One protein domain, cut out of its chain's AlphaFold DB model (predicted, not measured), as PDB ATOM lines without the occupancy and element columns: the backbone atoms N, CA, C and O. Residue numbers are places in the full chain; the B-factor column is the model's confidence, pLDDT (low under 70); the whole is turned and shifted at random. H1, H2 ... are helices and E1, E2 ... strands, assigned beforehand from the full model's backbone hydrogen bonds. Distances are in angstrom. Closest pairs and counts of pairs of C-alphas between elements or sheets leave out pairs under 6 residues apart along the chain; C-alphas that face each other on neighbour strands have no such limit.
ATOM      1  N   THR A  43      33.786 -17.694  41.055       87.00
ATOM      2  CA  THR A  43      35.116 -17.099  40.866       87.00
ATOM      3  C   THR A  43      35.284 -16.591  39.438       87.00
ATOM      4  O   THR A  43      34.502 -16.926  38.544       87.00
ATOM      5  N   SER A  44      36.314 -15.774  39.212       79.12
ATOM      6  CA  SER A  44      36.703 -15.347  37.868       79.12
ATOM      7  C   SER A  44      37.775 -16.284  37.291       79.12
ATOM      8  O   SER A  44      38.766 -16.562  37.976       79.12
ATOM      9  N   PRO A  45      37.637 -16.750  36.035       73.81
ATOM     10  CA  PRO A  45      38.699 -17.479  35.348       73.81
ATOM     11  C   PRO A  45      40.002 -16.669  35.285       73.81
ATOM     12  O   PRO A  45      39.974 -15.443  35.194       73.81
ATOM     13  N   GLY A  46      41.148 -17.356  35.288       72.44
ATOM     14  CA  GLY A  46      42.450 -16.730  35.026       72.44
ATOM     15  C   GLY A  46      43.200 -16.181  36.242       72.44
ATOM     16  O   GLY A  46      44.136 -15.417  36.048       72.44
ATOM     17  N   MET A  47      42.838 -16.596  37.463       66.19
ATOM     18  CA  MET A  47      43.547 -16.241  38.704       66.19
ATOM     19  C   MET A  47      43.717 -14.724  38.882       66.19
ATOM     20  O   MET A  47      44.843 -14.250  38.923       66.19
ATOM     21  N   VAL A  48      42.627 -13.956  38.941       79.62
ATOM     22  CA  VAL A  48      42.666 -12.475  38.923       79.62
ATOM     23  C   VAL A  48      42.471 -11.814  40.298       79.62
ATOM     24  O   VAL A  48      42.262 -10.607  40.371       79.62
ATOM     25  N   GLY A  49      42.540 -12.577  41.395       88.69
ATOM     26  CA  GLY A  49      42.235 -12.066  42.736       88.69
ATOM     27  C   GLY A  49      40.740 -12.112  43.056       88.69
ATOM     28  O   GLY A  49      40.007 -12.936  42.505       88.69
ATOM     29  N   ILE A  50      40.290 -11.248  43.970       91.44
ATOM     30  CA  ILE A  50      38.884 -11.191  44.389       91.44
ATOM     31  C   ILE A  50      38.051 -10.511  43.289       91.44
ATOM     32  O   ILE A  50      38.339  -9.363  42.942       91.44
ATOM     33  N   PRO A  51      37.012 -11.169  42.742       90.00
ATOM     34  CA  PRO A  51      36.155 -10.563  41.731       90.00
ATOM     35  C   PRO A  51      35.416  -9.327  42.260       90.00
ATOM     36  O   PRO A  51      34.751  -9.390  43.293       90.00
ATOM     37  N   GLU A  52      35.464  -8.229  41.504       88.88
ATOM     38  CA  GLU A  52      34.839  -6.946  41.866       88.88
ATOM     39  C   GLU A  52      33.342  -7.082  42.186       88.88
ATOM     40  O   GLU A  52      32.857  -6.483  43.146       88.88
ATOM     41  N   PHE A  53      32.613  -7.914  41.430       87.50
ATOM     42  CA  PHE A  53      31.170  -8.090  41.616       87.50
ATOM     43  C   PHE A  53      30.794  -8.561  43.024       87.50
ATOM     44  O   PHE A  53      29.682  -8.287  43.471       87.50
ATOM     45  N   LYS A  54      31.698  -9.239  43.743       90.56
ATOM     46  CA  LYS A  54      31.431  -9.696  45.112       90.56
ATOM     47  C   LYS A  54      31.302  -8.546  46.105       90.56
ATOM     48  O   LYS A  54      30.663  -8.725  47.130       90.56
ATOM     49  N   PHE A  55      31.882  -7.386  45.799       89.19
ATOM     50  CA  PHE A  55      31.774  -6.177  46.621       89.19
ATOM     51  C   PHE A  55      30.736  -5.183  46.096       89.19
ATOM     52  O   PHE A  55      30.284  -4.324  46.845       89.19
ATOM     53  N   THR A  56      30.368  -5.272  44.814       88.19
ATOM     54  CA  THR A  56      29.492  -4.286  44.158       88.19
ATOM     55  C   THR A  56      28.077  -4.792  43.882       88.19
ATOM     56  O   THR A  56      27.225  -4.005  43.470       88.19
ATOM     57  N   SER A  57      27.791  -6.078  44.110       84.88
ATOM     58  CA  SER A  57      26.459  -6.659  43.916       84.88
ATOM     59  C   SER A  57      25.900  -7.272  45.196       84.88
ATOM     60  O   SER A  57      26.633  -7.832  46.008       84.88
ATOM     61  N   ASN A  58      24.576  -7.203  45.347       80.06
ATOM     62  CA  ASN A  58      23.867  -7.756  46.496       80.06
ATOM     63  C   ASN A  58      23.766  -9.280  46.356       80.06
ATOM     64  O   ASN A  58      22.991  -9.787  45.545       80.06
ATOM     65  N   GLY A  59      24.551 -10.006  47.140       81.75
ATOM     66  CA  GLY A  59      24.498 -11.458  47.234       81.75
ATOM     67  C   GLY A  59      25.339 -11.936  48.414       81.75
ATOM     68  O   GLY A  59      26.266 -11.226  48.797       81.75
ATOM     69  N   PRO A  60      25.045 -13.111  48.996       88.94
ATOM     70  CA  PRO A  60      25.843 -13.699  50.072       88.94
ATOM     71  C   PRO A  60      27.156 -14.274  49.517       88.94
ATOM     72  O   PRO A  60      27.379 -15.482  49.537       88.94
ATOM     73  N   TRP A  61      28.001 -13.429  48.931       94.19
ATOM     74  CA  TRP A  61      29.192 -13.865  48.214       94.19
ATOM     75  C   TRP A  61      30.219 -14.459  49.164       94.19
ATOM     76  O   TRP A  61      30.511 -13.901  50.217       94.19
ATOM     77  N   LEU A  62      30.822 -15.574  48.766       94.38
ATOM     78  CA  LEU A  62      31.914 -16.193  49.506       94.38
ATOM     79  C   LEU A  62      33.229 -15.817  48.843       94.38
ATOM     80  O   LEU A  62      33.453 -16.168  47.687       94.38
ATOM     81  N   VAL A  63      34.098 -15.125  49.572       94.75
ATOM     82  CA  VAL A  63      35.476 -14.862  49.156       94.75
ATOM     83  C   VAL A  63      36.373 -15.909  49.805       94.75
ATOM     84  O   VAL A  63      36.528 -15.935  51.025       94.75
ATOM     85  N   GLY A  64      36.935 -16.798  48.985       94.25
ATOM     86  CA  GLY A  64      37.755 -17.920  49.441       94.25
ATOM     87  C   GLY A  64      39.245 -17.592  49.566       94.25
ATOM     88  O   GLY A  64      39.735 -16.582  49.058       94.25
ATOM     89  N   THR A  65      40.002 -18.498  50.188       94.94
ATOM     90  CA  THR A  65      41.453 -18.351  50.414       94.94
ATOM     91  C   THR A  65      42.252 -18.117  49.134       94.94
ATOM     92  O   THR A  65      43.120 -17.247  49.122       94.94
ATOM     93  N   THR A  66      41.936 -18.834  48.053       92.62
ATOM     94  CA  THR A  66      42.615 -18.706  46.755       92.62
ATOM     95  C   THR A  66      42.472 -17.305  46.158       92.62
ATOM     96  O   THR A  66      43.427 -16.766  45.606       92.62
ATOM     97  N   GLU A  67      41.288 -16.701  46.268       94.69
ATOM     98  CA  GLU A  67      41.025 -15.359  45.734       94.69
ATOM     99  C   GLU A  67      41.785 -14.300  46.536       94.69
ATOM    100  O   GLU A  67      42.390 -13.396  45.959       94.69
ATOM    101  N   ILE A  68      41.807 -14.454  47.863       95.75
ATOM    102  CA  ILE A  68      42.562 -13.578  48.763       95.75
ATOM    103  C   ILE A  68      44.065 -13.702  48.501       95.75
ATOM    104  O   ILE A  68      44.760 -12.694  48.401       95.75
ATOM    105  N   GLU A  69      44.579 -14.923  48.367       94.88
ATOM    106  CA  GLU A  69      45.992 -15.168  48.085       94.88
ATOM    107  C   GLU A  69      46.420 -14.526  46.765       94.88
ATOM    108  O   GLU A  69      47.417 -13.809  46.730       94.88
ATOM    109  N   GLN A  70      45.637 -14.709  45.703       93.31
ATOM    110  CA  GLN A  70      45.905 -14.071  44.416       93.31
ATOM    111  C   GLN A  70      45.878 -12.544  44.516       93.31
ATOM    112  O   GLN A  70      46.770 -11.891  43.980       93.31
ATOM    113  N   ALA A  71      44.902 -11.968  45.224       93.75
ATOM    114  CA  ALA A  71      44.829 -10.522  45.421       93.75
ATOM    115  C   ALA A  71      46.071  -9.981  46.148       93.75
ATOM    116  O   ALA A  71      46.640  -8.976  45.723       93.75
ATOM    117  N   LEU A  72      46.533 -10.673  47.195       95.50
ATOM    118  CA  LEU A  72      47.752 -10.310  47.922       95.50
ATOM    119  C   LEU A  72      49.005 -10.438  47.041       95.50
ATOM    120  O   LEU A  72      49.838  -9.537  47.058       95.50
ATOM    121  N   ILE A  73      49.115 -11.493  46.225       94.62
ATOM    122  CA  ILE A  73      50.230 -11.674  45.279       94.62
ATOM    123  C   ILE A  73      50.267 -10.541  44.246       94.62
ATOM    124  O   ILE A  73      51.328  -9.965  44.003       94.62
ATOM    125  N   PHE A  74      49.126 -10.182  43.645       92.12
ATOM    126  CA  PHE A  74      49.075  -9.064  42.695       92.12
ATOM    127  C   PHE A  74      49.410  -7.735  43.351       92.12
ATOM    128  O   PHE A  74      50.095  -6.904  42.750       92.12
ATOM    129  N   TYR A  75      48.947  -7.537  44.582       93.94
ATOM    130  CA  TYR A  75      49.297  -6.357  45.342       93.94
ATOM    131  C   TYR A  75      50.811  -6.285  45.569       93.94
ATOM    132  O   TYR A  75      51.425  -5.289  45.204       93.94
ATOM    133  N   GLU A  76      51.442  -7.351  46.063       94.69
ATOM    134  CA  GLU A  76      52.893  -7.405  46.295       94.69
ATOM    135  C   GLU A  76      53.714  -7.196  45.011       94.69
ATOM    136  O   GLU A  76      54.750  -6.526  45.042       94.69
ATOM    137  N   ALA A  77      53.228  -7.700  43.873       94.31
ATOM    138  CA  ALA A  77      53.841  -7.511  42.558       94.31
ATOM    139  C   ALA A  77      53.631  -6.104  41.961       94.31
ATOM    140  O   ALA A  77      54.248  -5.769  40.946       94.31
ATOM    141  N   SER A  78      52.770  -5.275  42.557       94.06
ATOM    142  CA  SER A  78      52.488  -3.928  42.060       94.06
ATOM    143  C   SER A  78      53.678  -2.976  42.278       94.06
ATOM    144  O   SER A  78      54.446  -3.140  43.235       94.06
ATOM    145  N   PRO A  79      53.846  -1.944  41.419       97.25
ATOM    146  CA  PRO A  79      54.939  -0.984  41.540       97.25
ATOM    147  C   PRO A  79      55.022  -0.362  42.936       97.25
ATOM    148  O   PRO A  79      54.008   0.033  43.509       97.25
ATOM    149  N   ALA A  80      56.240  -0.217  43.461       95.81
ATOM    150  CA  ALA A  80      56.462   0.315  44.807       95.81
ATOM    151  C   ALA A  80      55.864   1.718  45.001       95.81
ATOM    152  O   ALA A  80      55.358   2.015  46.077       95.81
ATOM    153  N   SER A  81      55.870   2.559  43.960       96.25
ATOM    154  CA  SER A  81      55.250   3.887  43.997       96.25
ATOM    155  C   SER A  81      53.731   3.823  44.167       96.25
ATOM    156  O   SER A  81      53.181   4.597  44.937       96.25
ATOM    157  N   LEU A  82      53.067   2.879  43.491       95.00
ATOM    158  CA  LEU A  82      51.623   2.673  43.608       95.00
ATOM    159  C   LEU A  82      51.267   2.111  44.987       95.00
ATOM    160  O   LEU A  82      50.317   2.562  45.614       95.00
ATOM    161  N   ARG A  83      52.061   1.157  45.491       96.31
ATOM    162  CA  ARG A  83      51.872   0.647  46.853       96.31
ATOM    163  C   ARG A  83      52.046   1.743  47.894       96.31
ATOM    164  O   ARG A  83      51.197   1.845  48.761       96.31
ATOM    165  N   ALA A  84      53.077   2.580  47.778       96.31
ATOM    166  CA  ALA A  84      53.301   3.694  48.697       96.31
ATOM    167  C   ALA A  84      52.144   4.708  48.691       96.31
ATOM    168  O   ALA A  84      51.794   5.232  49.743       96.31
ATOM    169  N   GLU A  85      51.538   4.964  47.528       96.44
ATOM    170  CA  GLU A  85      50.345   5.809  47.417       96.44
ATOM    171  C   GLU A  85      49.142   5.192  48.146       96.44
ATOM    172  O   GLU A  85      48.499   5.873  48.939       96.44
ATOM    173  N   CYS A  86      48.870   3.898  47.944       94.06
ATOM    174  CA  CYS A  86      47.780   3.216  48.644       94.06
ATOM    175  C   CYS A  86      48.047   3.063  50.153       94.06
ATOM    176  O   CYS A  86      47.142   3.245  50.955       94.06
ATOM    177  N   GLU A  87      49.279   2.741  50.556       96.81
ATOM    178  CA  GLU A  87      49.679   2.547  51.963       96.81
ATOM    179  C   GLU A  87      49.707   3.856  52.770       96.81
ATOM    180  O   GLU A  87      49.815   3.808  53.993       96.81
ATOM    181  N   ALA A  88      49.579   5.019  52.119       97.12
ATOM    182  CA  ALA A  88      49.345   6.285  52.810       97.12
ATOM    183  C   ALA A  88      47.941   6.366  53.446       97.12
ATOM    184  O   ALA A  88      47.725   7.194  54.331       97.12
ATOM    185  N   ASP A  89      47.000   5.521  53.012       97.38
ATOM    186  CA  ASP A  89      45.679   5.365  53.618       97.38
ATOM    187  C   ASP A  89      45.698   4.251  54.682       97.38
ATOM    188  O   ASP A  89      45.917   3.072  54.389       97.38
ATOM    189  N   GLU A  90      45.422   4.611  55.936       96.81
ATOM    190  CA  GLU A  90      45.366   3.662  57.053       96.81
ATOM    191  C   GLU A  90      44.290   2.582  56.858       96.81
ATOM    192  O   GLU A  90      44.486   1.437  57.277       96.81
ATOM    193  N   LEU A  91      43.176   2.902  56.184       96.81
ATOM    194  CA  LEU A  91      42.128   1.925  55.882       96.81
ATOM    195  C   LEU A  91      42.617   0.879  54.886       96.81
ATOM    196  O   LEU A  91      42.288  -0.300  55.027       96.81
ATOM    197  N   TRP A  92      43.438   1.278  53.915       96.25
ATOM    198  CA  TRP A  92      44.046   0.349  52.970       96.25
ATOM    199  C   TRP A  92      44.997  -0.623  53.678       96.25
ATOM    200  O   TRP A  92      44.945  -1.835  53.458       96.25
ATOM    201  N   VAL A  93      45.835  -0.114  54.584       97.06
ATOM    202  CA  VAL A  93      46.752  -0.943  55.380       97.06
ATOM    203  C   VAL A  93      45.981  -1.920  56.273       97.06
ATOM    204  O   VAL A  93      46.304  -3.113  56.308       97.06
ATOM    205  N   ALA A  94      44.934  -1.443  56.951       97.75
ATOM    206  CA  ALA A  94      44.061  -2.278  57.771       97.75
ATOM    207  C   ALA A  94      43.347  -3.351  56.935       97.75
ATOM    208  O   ALA A  94      43.283  -4.510  57.344       97.75
ATOM    209  N   TRP A  95      42.883  -2.996  55.736       96.06
ATOM    210  CA  TRP A  95      42.264  -3.926  54.796       96.06
ATOM    211  C   TRP A  95      43.213  -5.060  54.390       96.06
ATOM    212  O   TRP A  95      42.838  -6.230  54.447       96.06
ATOM    213  N   LEU A  96      44.473  -4.756  54.060       97.25
ATOM    214  CA  LEU A  96      45.474  -5.782  53.745       97.25
ATOM    215  C   LEU A  96      45.784  -6.694  54.938       97.25
ATOM    216  O   LEU A  96      45.984  -7.897  54.760       97.25
ATOM    217  N   ALA A  97      45.866  -6.136  56.148       97.75
ATOM    218  CA  ALA A  97      46.067  -6.923  57.362       97.75
ATOM    219  C   ALA A  97      44.889  -7.879  57.596       97.75
ATOM    220  O   ALA A  97      45.098  -9.081  57.778       97.75
ATOM    221  N   TRP A  98      43.665  -7.366  57.479       97.69
ATOM    222  CA  TRP A  98      42.450  -8.155  57.609       97.69
ATOM    223  C   TRP A  98      42.344  -9.245  56.537       97.69
ATOM    224  O   TRP A  98      42.009 -10.378  56.859       97.69
ATOM    225  N   LEU A  99      42.710  -8.970  55.278       97.25
ATOM    226  CA  LEU A  99      42.736  -9.994  54.227       97.25
ATOM    227  C   LEU A  99      43.688 -11.148  54.573       97.25
ATOM    228  O   LEU A  99      43.354 -12.316  54.367       97.25
ATOM    229  N   ARG A 100      44.868 -10.853  55.132       97.38
ATOM    230  CA  ARG A 100      45.814 -11.895  55.568       97.38
ATOM    231  C   ARG A 100      45.233 -12.757  56.689       97.38
ATOM    232  O   ARG A 100      45.422 -13.974  56.661       97.38
ATOM    233  N   GLU A 101      44.524 -12.145  57.632       97.88
ATOM    234  CA  GLU A 101      43.818 -12.845  58.708       97.88
ATOM    235  C   GLU A 101      42.659 -13.687  58.158       97.88
ATOM    236  O   GLU A 101      42.605 -14.892  58.393       97.88
ATOM    237  N   ALA A 102      41.794 -13.109  57.325       97.12
ATOM    238  CA  ALA A 102      40.679 -13.812  56.701       97.12
ATOM    239  C   ALA A 102      41.150 -15.034  55.895       97.12
ATOM    240  O   ALA A 102      40.546 -16.103  55.980       97.12
ATOM    241  N   ARG A 103      42.284 -14.933  55.184       96.69
ATOM    242  CA  ARG A 103      42.912 -16.086  54.518       96.69
ATOM    243  C   ARG A 103      43.260 -17.204  55.505       96.69
ATOM    244  O   ARG A 103      43.027 -18.368  55.191       96.69
ATOM    245  N   ALA A 104      43.801 -16.873  56.679       95.25
ATOM    246  CA  ALA A 104      44.121 -17.857  57.716       95.25
ATOM    247  C   ALA A 104      42.865 -18.524  58.312       95.25
ATOM    248  O   ALA A 104      42.937 -19.663  58.769       95.25
ATOM    249  N   HIS A 105      41.714 -17.851  58.244       96.06
ATOM    250  CA  HIS A 105      40.420 -18.349  58.721       96.06
ATOM    251  C   HIS A 105      39.539 -18.995  57.637       96.06
ATOM    252  O   HIS A 105      38.414 -19.395  57.926       96.06
ATOM    253  N   GLY A 106      40.044 -19.163  56.411       94.50
ATOM    254  CA  GLY A 106      39.326 -19.849  55.330       94.50
ATOM    255  C   GLY A 106      38.539 -18.936  54.383       94.50
ATOM    256  O   GLY A 106      37.907 -19.439  53.455       94.50
ATOM    257  N   GLY A 107      38.613 -17.618  54.568       95.25
ATOM    258  CA  GLY A 107      37.897 -16.624  53.774       95.25
ATOM    259  C   GLY A 107      36.842 -15.867  54.577       95.25
ATOM    260  O   GLY A 107      36.870 -15.844  55.805       95.25
ATOM    261  N   PHE A 108      35.918 -15.221  53.869       95.25
ATOM    262  CA  PHE A 108      34.831 -14.449  54.471       95.25
ATOM    263  C   PHE A 108      33.599 -14.393  53.566       95.25
ATOM    264  O   PHE A 108      33.659 -14.701  52.374       95.25
ATOM    265  N   THR A 109      32.478 -13.972  54.146       93.25
ATOM    266  CA  THR A 109      31.236 -13.697  53.419       93.25
ATOM    267  C   THR A 109      31.069 -12.193  53.235       93.25
ATOM    268  O   THR A 109      31.339 -11.425  54.156       93.25
ATOM    269  N   VAL A 110      30.617 -11.782  52.054       89.50
ATOM    270  CA  VAL A 110      30.134 -10.427  51.773       89.50
ATOM    271  C   VAL A 110      28.613 -10.481  51.751       89.50
ATOM    272  O   VAL A 110      28.050 -11.367  51.107       89.50
ATOM    273  N   SER A 111      27.957  -9.587  52.489       80.69
ATOM    274  CA  SER A 111      26.500  -9.548  52.664       80.69
ATOM    275  C   SER A 111      26.003  -8.130  52.861       80.69
ATOM    276  O   SER A 111      26.708  -7.403  53.599       80.69
TER     277      SER A 111
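What this domain is: This is residues 43 to 111 of the 111 residues of an uncharacterized protein of Micromonospora orduensis (UniProt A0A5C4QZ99). A small antiparallel ribbon of two strands, E1 and E2, sits at the narrow end of a V made by the two longer helices, H2 and H4, and the shorter helix H3 spans the open end. The very short H1 lies next to the ribbon, while residues 76 to 82, of which 80 to 82 belong to H3, stick out at the other end. The printed part has 69 residues with four named helices and two named strands, in the order H1, E1, H2, H3, H4, E2; the class is mostly helix. The whole is compact, with a radius of gyration of the C-alphas of 12.4 A, and rounded, spanning 34 by 26 by 24 A.

Where its parts are: Strand E1 is residues 61 to 64, from C-alpha 61 at (29.192, -13.865, 48.214), and measures 9.6 A. Strand E2 is residues 107 to 110, 10.1 A long, ending with C-alpha 110 at (30.134, -10.427, 51.773). Helix H2, residues 65 to 77, follows E1 directly and measures 18.2 A. H4, residues 90 to 104, is the longest helix at 21.6 A, from C-alpha 90 at (45.366, 3.662, 57.053). H3, residues 80 to 87, measures 10.1 A, and H1, residues 53 to 56, 4.9 A.

How they stand to each other: E1 and E2 are antiparallel neighbours, with 165 degrees between their directions; N 63 and O 108 are 2.9 A apart and N 110 and O 61 2.8 A, both within hydrogen-bond range. The closest C-alphas of H1 and E1, those of Lys 54 and Trp 61, are 5.7 A apart. H2 and H4 touch and run opposite ways at a steep tilt of 43 degrees, with the closest C-alphas, those of Thr 65 and Arg 103, 4.9 A apart. The closest C-alphas of H4 and E2, those of Ala 102 and Phe 108, are 6.3 A apart. H3 and H4 only just touch, only at the corner by their link, with 3 pairs of C-alphas within 8 A, the closest being those of Glu 87 and Val 93 at 5.7 A; H4 touches H3 with residues 92 to 93 alone, and the helices are about perpendicular at 85 degrees. H2 and H3 are close but not clearly touching, the closest C-alphas being those of Tyr 75 and Arg 83 at 7.6 A. H1 is apart from H2, H3 and H4. In H2, H3 and H4 every O i to N i+4 pair is within hydrogen-bond range; H1 is too short for such a pair.

The domain as a whole: The two C-alphas farthest apart, those of Pro 60 and Ser 81, are 34.8 A apart. The printed part has no cut, and the five links between its named elements are tight. The mean pLDDT of the printed part is 92.2, and Met 47 is the one printed residue under 70.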